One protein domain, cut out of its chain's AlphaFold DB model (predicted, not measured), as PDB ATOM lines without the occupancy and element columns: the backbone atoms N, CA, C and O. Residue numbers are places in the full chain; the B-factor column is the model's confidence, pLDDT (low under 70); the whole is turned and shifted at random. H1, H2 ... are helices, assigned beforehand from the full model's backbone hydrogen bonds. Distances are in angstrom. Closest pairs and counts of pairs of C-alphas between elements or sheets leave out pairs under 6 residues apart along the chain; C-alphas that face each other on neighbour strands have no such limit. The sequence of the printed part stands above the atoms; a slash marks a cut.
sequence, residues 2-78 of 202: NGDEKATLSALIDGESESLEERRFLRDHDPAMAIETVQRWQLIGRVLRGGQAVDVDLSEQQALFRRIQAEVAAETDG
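What this domain is: This is residues 2 to 78 of the 202 residues of the protein "RseA_N domain-containing protein" of Gammaproteobacteria bacterium (UniProt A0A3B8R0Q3). The longest helix, H4, folds back near H3 without touching it, and its residues 70 to 77 stick out with Gly 78. On the other side of H3, H1 crosses its first half steeply, and H2 packs on H1. The printed part has 77 residues, all helix in class, with H1 to H4 in order and no named strand; it is loose, radius of gyration of the C-alphas 14.4 A, spanning 41 by 29 by 20 A.

How they stand to each other: H4, residues 58 to 77, and H3, residues 31 to 48, are near each other, 8.1 A at the closest. H1, residues 3 to 14, touches residues 34 to 38 of H3 alone, C-alphas of Leu 9 and Ala 34 closest at 7.3 A, a steep tilt of 64 degrees, the same way. H2, residues 19 to 28, touches H1, C-alphas of Glu 22 and Leu 12 closest at 6.8 A, at a steep 58 degrees, opposite ways. H2 and H3 meet only through their link; H4 is apart from H1 and H2. Every O i to N i+4 pair is within hydrogen-bond range in H1, H2 and H4, and 12 of 14 in H3.

Where its parts are: H4 is 28.9 A long and ends at C-alpha 77 (54.459, 155.460, 177.593); H3 is 25.3 A, H1 16.5 A from C-alpha 3 (87.364, 151.787, 167.507), H2 14.4 A.

The domain as a whole: The C-alphas of Gly 50 and Gly 78 are farthest apart, 43.8 A. The printed part has no cut and no long link; pLDDT is under 70 at residues 51 to 59 and 75 to 78.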
ATOM      1  N   ASN A   2      83.035 153.443 165.771       85.62
ATOM      2  CA  ASN A   2      84.480 153.674 165.770       85.62
ATOM      3  C   ASN A   2      85.209 152.709 166.725       85.62
ATOM      4  O   ASN A   2      84.575 151.978 167.482       85.62
ATOM      5  N   GLY A   3      86.544 152.671 166.664       85.44
ATOM      6  CA  GLY A   3      87.364 151.787 167.507       85.44
ATOM      7  C   GLY A   3      87.179 152.043 169.004       85.44
ATOM      8  O   GLY A   3      86.916 151.105 169.750       85.44
ATOM      9  N   ASP A   4      87.210 153.310 169.413       85.75
ATOM     10  CA  ASP A   4      87.071 153.714 170.820       85.75
ATOM     11  C   ASP A   4      85.685 153.368 171.387       85.75
ATOM     12  O   ASP A   4      85.559 152.919 172.523       85.75
ATOM     13  N   GLU A   5      84.644 153.485 170.560       86.44
ATOM     14  CA  GLU A   5      83.264 153.106 170.903       86.44
ATOM     15  C   GLU A   5      83.114 151.592 171.079       86.44
ATOM     16  O   GLU A   5      82.328 151.118 171.892       86.44
ATOM     17  N   LYS A   6      83.864 150.806 170.301       88.00
ATOM     18  CA  LYS A   6      83.910 149.352 170.478       88.00
ATOM     19  C   LYS A   6      84.666 148.984 171.750       88.00
ATOM     20  O   LYS A   6      84.259 148.048 172.422       88.00
ATOM     21  N   ALA A   7      85.723 149.710 172.107       87.81
ATOM     22  CA  ALA A   7      86.433 149.480 173.362       87.81
ATOM     23  C   ALA A   7      85.536 149.766 174.578       87.81
ATOM     24  O   ALA A   7      85.456 148.935 175.476       87.81
ATOM     25  N   THR A   8      84.786 150.874 174.557       86.56
ATOM     26  CA  THR A   8      83.799 151.191 175.608       86.56
ATOM     27  C   THR A   8      82.655 150.183 175.648       86.56
ATOM     28  O   THR A   8      82.278 149.742 176.728       86.56
ATOM     29  N   LEU A   9      82.140 149.746 174.493       86.25
ATOM     30  CA  LEU A   9      81.156 148.660 174.424       86.25
ATOM     31  C   LEU A   9      81.716 147.347 175.003       86.25
ATOM     32  O   LEU A   9      80.998 146.642 175.701       86.25
ATOM     33  N   SER A  10      82.975 147.004 174.715       88.25
ATOM     34  CA  SER A  10      83.618 145.800 175.255       88.25
ATOM     35  C   SER A  10      83.735 145.885 176.772       88.25
ATOM     36  O   SER A  10      83.258 144.989 177.456       88.25
ATOM     37  N   ALA A  11      84.264 146.998 177.291       89.12
ATOM     38  CA  ALA A  11      84.351 147.243 178.728       89.12
ATOM     39  C   ALA A  11      82.967 147.185 179.396       89.12
ATOM     40  O   ALA A  11      82.828 146.604 180.466       89.12
ATOM     41  N   LEU A  12      81.928 147.706 178.736       87.69
ATOM     42  CA  LEU A  12      80.543 147.630 179.208       87.69
ATOM     43  C   LEU A  12      80.012 146.195 179.278       87.69
ATOM     44  O   LEU A  12      79.331 145.840 180.236       87.69
ATOM     45  N   ILE A  13      80.309 145.364 178.280       84.75
ATOM     46  CA  ILE A  13      79.902 143.950 178.275       84.75
ATOM     47  C   ILE A  13      80.637 143.168 179.366       84.75
ATOM     48  O   ILE A  13      80.031 142.311 180.009       84.75
ATOM     49  N   ASP A  14      81.919 143.467 179.571       84.19
ATOM     50  CA  ASP A  14      82.772 142.798 180.554       84.19
ATOM     51  C   ASP A  14      82.569 143.345 181.986       84.19
ATOM     52  O   ASP A  14      83.064 142.764 182.951       84.19
ATOM     53  N   GLY A  15      81.788 144.423 182.150       83.56
ATOM     54  CA  GLY A  15      81.518 145.072 183.440       83.56
ATOM     55  C   GLY A  15      82.688 145.904 183.977       83.56
ATOM     56  O   GLY A  15      82.719 146.242 185.158       83.56
ATOM     57  N   GLU A  16      83.653 146.219 183.118       87.56
ATOM     58  CA  GLU A  16      84.856 146.999 183.420       87.56
ATOM     59  C   GLU A  16      84.707 148.487 183.048       87.56
ATOM     60  O   GLU A  16      85.652 149.263 183.188       87.56
ATOM     61  N   SER A  17      83.537 148.907 182.558       85.06
ATOM     62  CA  SER A  17      83.260 150.297 182.189       85.06
ATOM     63  C   SER A  17      83.087 151.223 183.392       85.06
ATOM     64  O   SER A  17      82.578 150.849 184.449       85.06
ATOM     65  N   GLU A  18      83.470 152.490 183.219       86.06
ATOM     66  CA  GLU A  18      83.213 153.519 184.221       86.06
ATOM     67  C   GLU A  18      81.766 154.032 184.121       86.06
ATOM     68  O   GLU A  18      81.285 154.375 183.043       86.06
ATOM     69  N   SER A  19      81.083 154.189 185.260       80.25
ATOM     70  CA  SER A  19      79.658 154.580 185.332       80.25
ATOM     71  C   SER A  19      79.263 155.834 184.529       80.25
ATOM     72  O   SER A  19      78.111 155.985 184.106       80.25
ATOM     73  N   LEU A  20      80.194 156.767 184.318       83.94
ATOM     74  CA  LEU A  20      79.969 157.978 183.532       83.94
ATOM     75  C   LEU A  20      80.112 157.724 182.024       83.94
ATOM     76  O   LEU A  20      79.375 158.320 181.235       83.94
ATOM     77  N   GLU A  21      81.018 156.834 181.629       82.12
ATOM     78  CA  GLU A  21      81.173 156.376 180.248       82.12
ATOM     79  C   GLU A  21      79.977 155.529 179.821       82.12
ATOM     80  O   GLU A  21      79.429 155.766 178.749       82.12
ATOM     81  N   GLU A  22      79.481 154.652 180.698       82.38
ATOM     82  CA  GLU A  22      78.264 153.862 180.472       82.38
ATOM     83  C   GLU A  22      77.064 154.752 180.152       82.38
ATOM     84  O   GLU A  22      76.374 154.565 179.149       82.38
ATOM     85  N   ARG A  23      76.827 155.778 180.979       81.88
ATOM     86  CA  ARG A  23      75.703 156.705 180.783       81.88
ATOM     87  C   ARG A  23      75.824 157.503 179.496       81.88
ATOM     88  O   ARG A  23      74.810 157.766 178.854       81.88
ATOM     89  N   ARG A  24      77.036 157.931 179.134       84.56
ATOM     90  CA  ARG A  24      77.278 158.650 177.875       84.56
ATOM     91  C   ARG A  24      77.043 157.732 176.686       84.56
ATOM     92  O   ARG A  24      76.308 158.105 175.782       84.56
ATOM     93  N   PHE A  25      77.590 156.524 176.741       83.56
ATOM     94  CA  PHE A  25      77.450 155.528 175.694       83.56
ATOM     95  C   PHE A  25      75.978 155.173 175.453       83.56
ATOM     96  O   PHE A  25      75.500 155.271 174.331       83.56
ATOM     97  N   LEU A  26      75.214 154.878 176.507       82.62
ATOM     98  CA  LEU A  26      73.789 154.546 176.387       82.62
ATOM     99  C   LEU A  26      72.909 155.717 175.922       82.62
ATOM    100  O   LEU A  26      71.829 155.492 175.384       82.62
ATOM    101  N   ARG A  27      73.337 156.963 176.151       82.50
ATOM    102  CA  ARG A  27      72.608 158.163 175.717       82.50
ATOM    103  C   ARG A  27      72.898 158.519 174.262       82.50
ATOM    104  O   ARG A  27      71.997 158.962 173.555       82.50
ATOM    105  N   ASP A  28      74.158 158.398 173.858       83.50
ATOM    106  CA  ASP A  28      74.652 158.946 172.597       83.50
ATOM    107  C   ASP A  28      74.659 157.893 171.469       83.50
ATOM    108  O   ASP A  28      74.638 158.269 170.294       83.50
ATOM    109  N   HIS A  29      74.613 156.591 171.799       79.88
ATOM    110  CA  HIS A  29      74.598 155.502 170.815       79.88
ATOM    111  C   HIS A  29      73.237 154.843 170.624       79.88
ATOM    112  O   HIS A  29      72.517 154.530 171.568       79.88
ATOM    113  N   ASP A  30      72.938 154.536 169.360       78.00
ATOM    114  CA  ASP A  30      71.796 153.709 168.987       78.00
ATOM    115  C   ASP A  30      72.047 152.244 169.400       78.00
ATOM    116  O   ASP A  30      73.029 151.637 168.936       78.00
ATOM    117  N   PRO A  31      71.171 151.635 170.226       71.25
ATOM    118  CA  PRO A  31      71.291 150.231 170.603       71.25
ATOM    119  C   PRO A  31      71.342 149.299 169.386       71.25
ATOM    120  O   PRO A  31      72.034 148.284 169.441       71.25
ATOM    121  N   ALA A  32      70.710 149.646 168.257       74.12
ATOM    122  CA  ALA A  32      70.741 148.830 167.040       74.12
ATOM    123  C   ALA A  32      72.170 148.569 166.525       74.12
ATOM    124  O   ALA A  32      72.483 147.461 166.083       74.12
ATOM    125  N   MET A  33      73.050 149.569 166.624       75.12
ATOM    126  CA  MET A  33      74.442 149.486 166.166       75.12
ATOM    127  C   MET A  33      75.335 148.713 167.143       75.12
ATOM    128  O   MET A  33      76.249 147.992 166.728       75.12
ATOM    129  N   ALA A  34      75.061 148.842 168.443       80.25
ATOM    130  CA  ALA A  34      75.749 148.099 169.493       80.25
ATOM    131  C   ALA A  34      75.461 146.592 169.393       80.25
ATOM    132  O   ALA A  34      76.380 145.778 169.498       80.25
ATOM    133  N   ILE A  35      74.209 146.223 169.104       79.38
ATOM    134  CA  ILE A  35      73.750 144.828 169.037       79.38
ATOM    135  C   ILE A  35      74.534 144.008 168.017       79.38
ATOM    136  O   ILE A  35      74.971 142.913 168.355       79.38
ATOM    137  N   GLU A  36      74.744 144.507 166.794       80.69
ATOM    138  CA  GLU A  36      75.472 143.741 165.769       80.69
ATOM    139  C   GLU A  36      76.893 143.391 166.247       80.69
ATOM    140  O   GLU A  36      77.375 142.269 166.072       80.69
ATOM    141  N   THR A  37      77.549 144.348 166.906       83.38
ATOM    142  CA  THR A  37      78.913 144.183 167.417       83.38
ATOM    143  C   THR A  37      78.947 143.199 168.590       83.38
ATOM    144  O   THR A  37      79.747 142.263 168.575       83.38
ATOM    145  N   VAL A  38      78.029 143.349 169.554       84.25
ATOM    146  CA  VAL A  38      77.869 142.434 170.700       84.25
ATOM    147  C   VAL A  38      77.597 141.011 170.210       84.25
ATOM    148  O   VAL A  38      78.241 140.066 170.658       84.25
ATOM    149  N   GLN A  39      76.676 140.842 169.260       79.75
ATOM    150  CA  GLN A  39      76.306 139.538 168.707       79.75
ATOM    151  C   GLN A  39      77.502 138.831 168.080       79.75
ATOM    152  O   GLN A  39      77.728 137.644 168.329       79.75
ATOM    153  N   ARG A  40      78.304 139.568 167.307       83.12
ATOM    154  CA  ARG A  40      79.499 139.017 166.671       83.12
ATOM    155  C   ARG A  40      80.527 138.559 167.714       83.12
ATOM    156  O   ARG A  40      81.124 137.498 167.547       83.12
ATOM    157  N   TRP A  41      80.696 139.293 168.814       86.25
ATOM    158  CA  TRP A  41      81.581 138.892 169.915       86.25
ATOM    159  C   TRP A  41      81.047 137.724 170.740       86.25
ATOM    160  O   TRP A  41      81.820 136.845 171.111       86.25
ATOM    161  N   GLN A  42      79.736 137.646 170.963       81.50
ATOM    162  CA  GLN A  42      79.115 136.503 171.637       81.50
ATOM    163  C   GLN A  42      79.279 135.211 170.830       81.50
ATOM    164  O   GLN A  42      79.564 134.159 171.405       81.50
ATOM    165  N   LEU A  43      79.176 135.289 169.498       81.69
ATOM    166  CA  LEU A  43      79.474 134.167 168.606       81.69
ATOM    167  C   LEU A  43      80.933 133.724 168.769       81.69
ATOM    168  O   LEU A  43      81.188 132.547 169.018       81.69
ATOM    169  N   ILE A  44      81.881 134.666 168.703       83.06
ATOM    170  CA  ILE A  44      83.313 134.381 168.890       83.06
ATOM    171  C   ILE A  44      83.564 133.735 170.262       83.06
ATOM    172  O   ILE A  44      84.222 132.701 170.345       83.06
ATOM    173  N   GLY A  45      82.986 134.283 171.332       78.81
ATOM    174  CA  GLY A  45      83.106 133.734 172.682       78.81
ATOM    175  C   GLY A  45      82.510 132.330 172.820       78.81
ATOM    176  O   GLY A  45      83.064 131.492 173.530       78.81
ATOM    177  N   ARG A  46      81.408 132.033 172.122       77.81
ATOM    178  CA  ARG A  46      80.790 130.697 172.105       77.81
ATOM    179  C   ARG A  46      81.681 129.672 171.402       77.81
ATOM    180  O   ARG A  46      81.887 128.591 171.949       77.81
ATOM    181  N   VAL A  47      82.257 130.042 170.254       81.62
ATOM    182  CA  VAL A  47      83.221 129.208 169.514       81.62
ATOM    183  C   VAL A  47      84.455 128.917 170.372       81.62
ATOM    184  O   VAL A  47      84.878 127.767 170.466       81.62
ATOM    185  N   LEU A  48      85.000 129.931 171.050       81.94
ATOM    186  CA  LEU A  48      86.181 129.779 171.907       81.94
ATOM    187  C   LEU A  48      85.927 128.915 173.150       81.94
ATOM    188  O   LEU A  48      86.815 128.181 173.571       81.94
ATOM    189  N   ARG A  49      84.722 128.964 173.729       84.38
ATOM    190  CA  ARG A  49      84.345 128.144 174.896       84.38
ATOM    191  C   ARG A  49      83.977 126.697 174.545       84.38
ATOM    192  O   ARG A  49      83.578 125.951 175.432       84.38
ATOM    193  N   GLY A  50      84.085 126.296 173.275       72.50
ATOM    194  CA  GLY A  50      83.715 124.950 172.826       72.50
ATOM    195  C   GLY A  50      82.222 124.647 172.979       72.50
ATOM    196  O   GLY A  50      81.825 123.483 172.951       72.50
ATOM    197  N   GLY A  51      81.390 125.680 173.154       66.12
ATOM    198  CA  GLY A  51      79.946 125.514 173.211       66.12
ATOM    199  C   GLY A  51      79.459 125.037 171.851       66.12
ATOM    200  O   GLY A  51      79.752 125.683 170.843       66.12
ATOM    201  N   GLN A  52      78.726 123.918 171.818       53.69
ATOM    202  CA  GLN A  52      78.003 123.498 170.618       53.69
ATOM    203  C   GLN A  52      77.283 124.719 170.051       53.69
ATOM    204  O   GLN A  52      76.596 125.438 170.783       53.69
ATOM    205  N   ALA A  53      77.482 124.970 168.758       56.06
ATOM    206  CA  ALA A  53      76.698 125.933 168.016       56.06
ATOM    207  C   ALA A  53      75.249 125.436 168.029       56.06
ATOM    208  O   ALA A  53      74.803 124.741 167.125       56.06
ATOM    209  N   VAL A  54      74.519 125.730 169.107       55.47
ATOM    210  CA  VAL A  54      73.077 125.869 169.013       55.47
ATOM    211  C   VAL A  54      72.927 126.966 167.980       55.47
ATOM    212  O   VAL A  54      73.384 128.094 168.209       55.47
ATOM    213  N   ASP A  55      72.434 126.563 166.816       56.00
ATOM    214  CA  ASP A  55      72.173 127.397 165.653       56.00
ATOM    215  C   ASP A  55      71.011 128.323 166.033       56.00
ATOM    216  O   ASP A  55      69.858 128.129 165.670       56.00
ATOM    217  N   VAL A  56      71.295 129.246 166.951       60.50
ATOM    218  CA  VAL A  56      70.371 130.297 167.341       60.50
ATOM    219  C   VAL A  56      70.376 131.232 166.155       60.50
ATOM    220  O   VAL A  56      71.379 131.909 165.912       60.50
ATOM    221  N   ASP A  57      69.285 131.209 165.397       68.81
ATOM    222  CA  ASP A  57      69.127 132.063 164.237       68.81
ATOM    223  C   ASP A  57      69.308 133.520 164.689       68.81
ATOM    224  O   ASP A  57      68.570 134.060 165.522       68.81
ATOM    225  N   LEU A  58      70.367 134.149 164.177       65.06
ATOM    226  CA  LEU A  58      70.738 135.526 164.495       65.06
ATOM    227  C   LEU A  58      69.582 136.487 164.218       65.06
ATOM    228  O   LEU A  58      69.427 137.484 164.926       65.06
ATOM    229  N   SER A  59      68.766 136.181 163.208       69.81
ATOM    230  CA  SER A  59      67.606 136.986 162.850       69.81
ATOM    231  C   SER A  59      66.496 136.890 163.902       69.81
ATOM    232  O   SER A  59      65.920 137.914 164.281       69.81
ATOM    233  N   GLU A  60      66.263 135.702 164.464       74.69
ATOM    234  CA  GLU A  60      65.300 135.486 165.543       74.69
ATOM    235  C   GLU A  60      65.739 136.191 166.827       74.69
ATOM    236  O   GLU A  60      64.941 136.873 167.472       74.69
ATOM    237  N   GLN A  61      67.028 136.121 167.169       70.50
ATOM    238  CA  GLN A  61      67.560 136.807 168.347       70.50
ATOM    239  C   GLN A  61      67.450 138.338 168.219       70.50
ATOM    240  O   GLN A  61      67.129 139.026 169.192       70.50
ATOM    241  N   GLN A  62      67.670 138.888 167.020       72.44
ATOM    242  CA  GLN A  62      67.432 140.310 166.743       72.44
ATOM    243  C   GLN A  62      65.947 140.676 166.840       72.44
ATOM    244  O   GLN A  62      65.610 141.721 167.401       72.44
ATOM    245  N   ALA A  63      65.055 139.829 166.320       79.38
ATOM    246  CA  ALA A  63      63.614 140.053 166.373       79.38
ATOM    247  C   ALA A  63      63.090 140.050 167.817       79.38
ATOM    248  O   ALA A  63      62.319 140.934 168.192       79.38
ATOM    249  N   LEU A  64      63.558 139.110 168.644       81.31
ATOM    250  CA  LEU A  64      63.229 139.048 170.069       81.31
ATOM    251  C   LEU A  64      63.695 140.301 170.809       81.31
ATOM    252  O   LEU A  64      62.911 140.897 171.542       81.31
ATOM    253  N   PHE A  65      64.932 140.744 170.575       77.12
ATOM    254  CA  PHE A  65      65.436 141.968 171.192       77.12
ATOM    255  C   PHE A  65      64.592 143.190 170.806       77.12
ATOM    256  O   PHE A  65      64.178 143.951 171.677       77.12
ATOM    257  N   ARG A  66      64.280 143.358 169.512       80.75
ATOM    258  CA  ARG A  66      63.431 144.467 169.045       80.75
ATOM    259  C   ARG A  66      62.037 144.419 169.656       80.75
ATOM    260  O   ARG A  66      61.495 145.463 169.996       80.75
ATOM    261  N   ARG A  67      61.468 143.222 169.813       83.62
ATOM    262  CA  ARG A  67      60.170 143.032 170.465       83.62
ATOM    263  C   ARG A  67      60.215 143.448 171.932       83.62
ATOM    264  O   ARG A  67      59.343 144.190 172.354       83.62
ATOM    265  N   ILE A  68      61.236 143.019 172.677       83.00
ATOM    266  CA  ILE A  68      61.424 143.418 174.080       83.00
ATOM    267  C   ILE A  68      61.595 144.936 174.173       83.00
ATOM    268  O   ILE A  68      60.951 145.574 174.995       83.00
ATOM    269  N   GLN A  69      62.405 145.535 173.299       78.25
ATOM    270  CA  GLN A  69      62.611 146.982 173.283       78.25
ATOM    271  C   GLN A  69      61.316 147.750 172.969       78.25
ATOM    272  O   GLN A  69      61.056 148.779 173.587       78.25
ATOM    273  N   ALA A  70      60.505 147.252 172.033       79.06
ATOM    274  CA  ALA A  70      59.215 147.844 171.692       79.06
ATOM    275  C   ALA A  70      58.203 147.727 172.843       79.06
ATOM    276  O   ALA A  70      57.502 148.694 173.126       79.06
ATOM    277  N   GLU A  71      58.164 146.582 173.526       80.31
ATOM    278  CA  GLU A  71      57.307 146.371 174.697       80.31
ATOM    279  C   GLU A  71      57.718 147.291 175.856       80.31
ATOM    280  O   GLU A  71      56.883 147.995 176.406       80.31
ATOM    281  N   VAL A  72      59.019 147.390 176.156       78.38
ATOM    282  CA  VAL A  72      59.547 148.294 177.194       78.38
ATOM    283  C   VAL A  72      59.224 149.755 176.876       78.38
ATOM    284  O   VAL A  72      58.842 150.515 177.766       78.38
ATOM    285  N   ALA A  73      59.347 150.168 175.611       76.75
ATOM    286  CA  ALA A  73      58.956 151.512 175.197       76.75
ATOM    287  C   ALA A  73      57.447 151.754 175.403       76.75
ATOM    288  O   ALA A  73      57.067 152.806 175.912       76.75
ATOM    289  N   ALA A  74      56.602 150.767 175.085       73.81
ATOM    290  CA  ALA A  74      55.153 150.847 175.274       73.81
ATOM    291  C   ALA A  74      54.736 150.875 176.758       73.81
ATOM    292  O   ALA A  74      53.847 151.639 177.134       73.81
ATOM    293  N   GLU A  75      55.399 150.099 177.621       62.91
ATOM    294  CA  GLU A  75      55.201 150.136 179.078       62.91
ATOM    295  C   GLU A  75      55.609 151.489 179.678       62.91
ATOM    296  O   GLU A  75      54.981 151.974 180.622       62.91
ATOM    297  N   THR A  76      56.632 152.131 179.106       58.28
ATOM    298  CA  THR A  76      57.116 153.443 179.554       58.28
ATOM    299  C   THR A  76      56.138 154.568 179.184       58.28
ATOM    300  O   THR A  76      55.911 155.465 179.997       58.28
ATOM    301  N   ASP A  77      55.494 154.498 178.013       53.84
ATOM    302  CA  ASP A  77      54.459 155.460 177.593       53.84
ATOM    303  C   ASP A  77      53.173 155.359 178.442       53.84
ATOM    304  O   ASP A  77      52.479 156.357 178.651       53.84
ATOM    305  N   GLY A  78      52.864 154.181 178.996       50.16
ATOM    306  CA  GLY A  78      51.689 153.951 179.849       50.16
ATOM    307  C   GLY A  78      51.756 154.582 181.250       50.16
ATOM    308  O   GLY A  78      50.737 154.644 181.939       50.16
TER     309      GLY A  78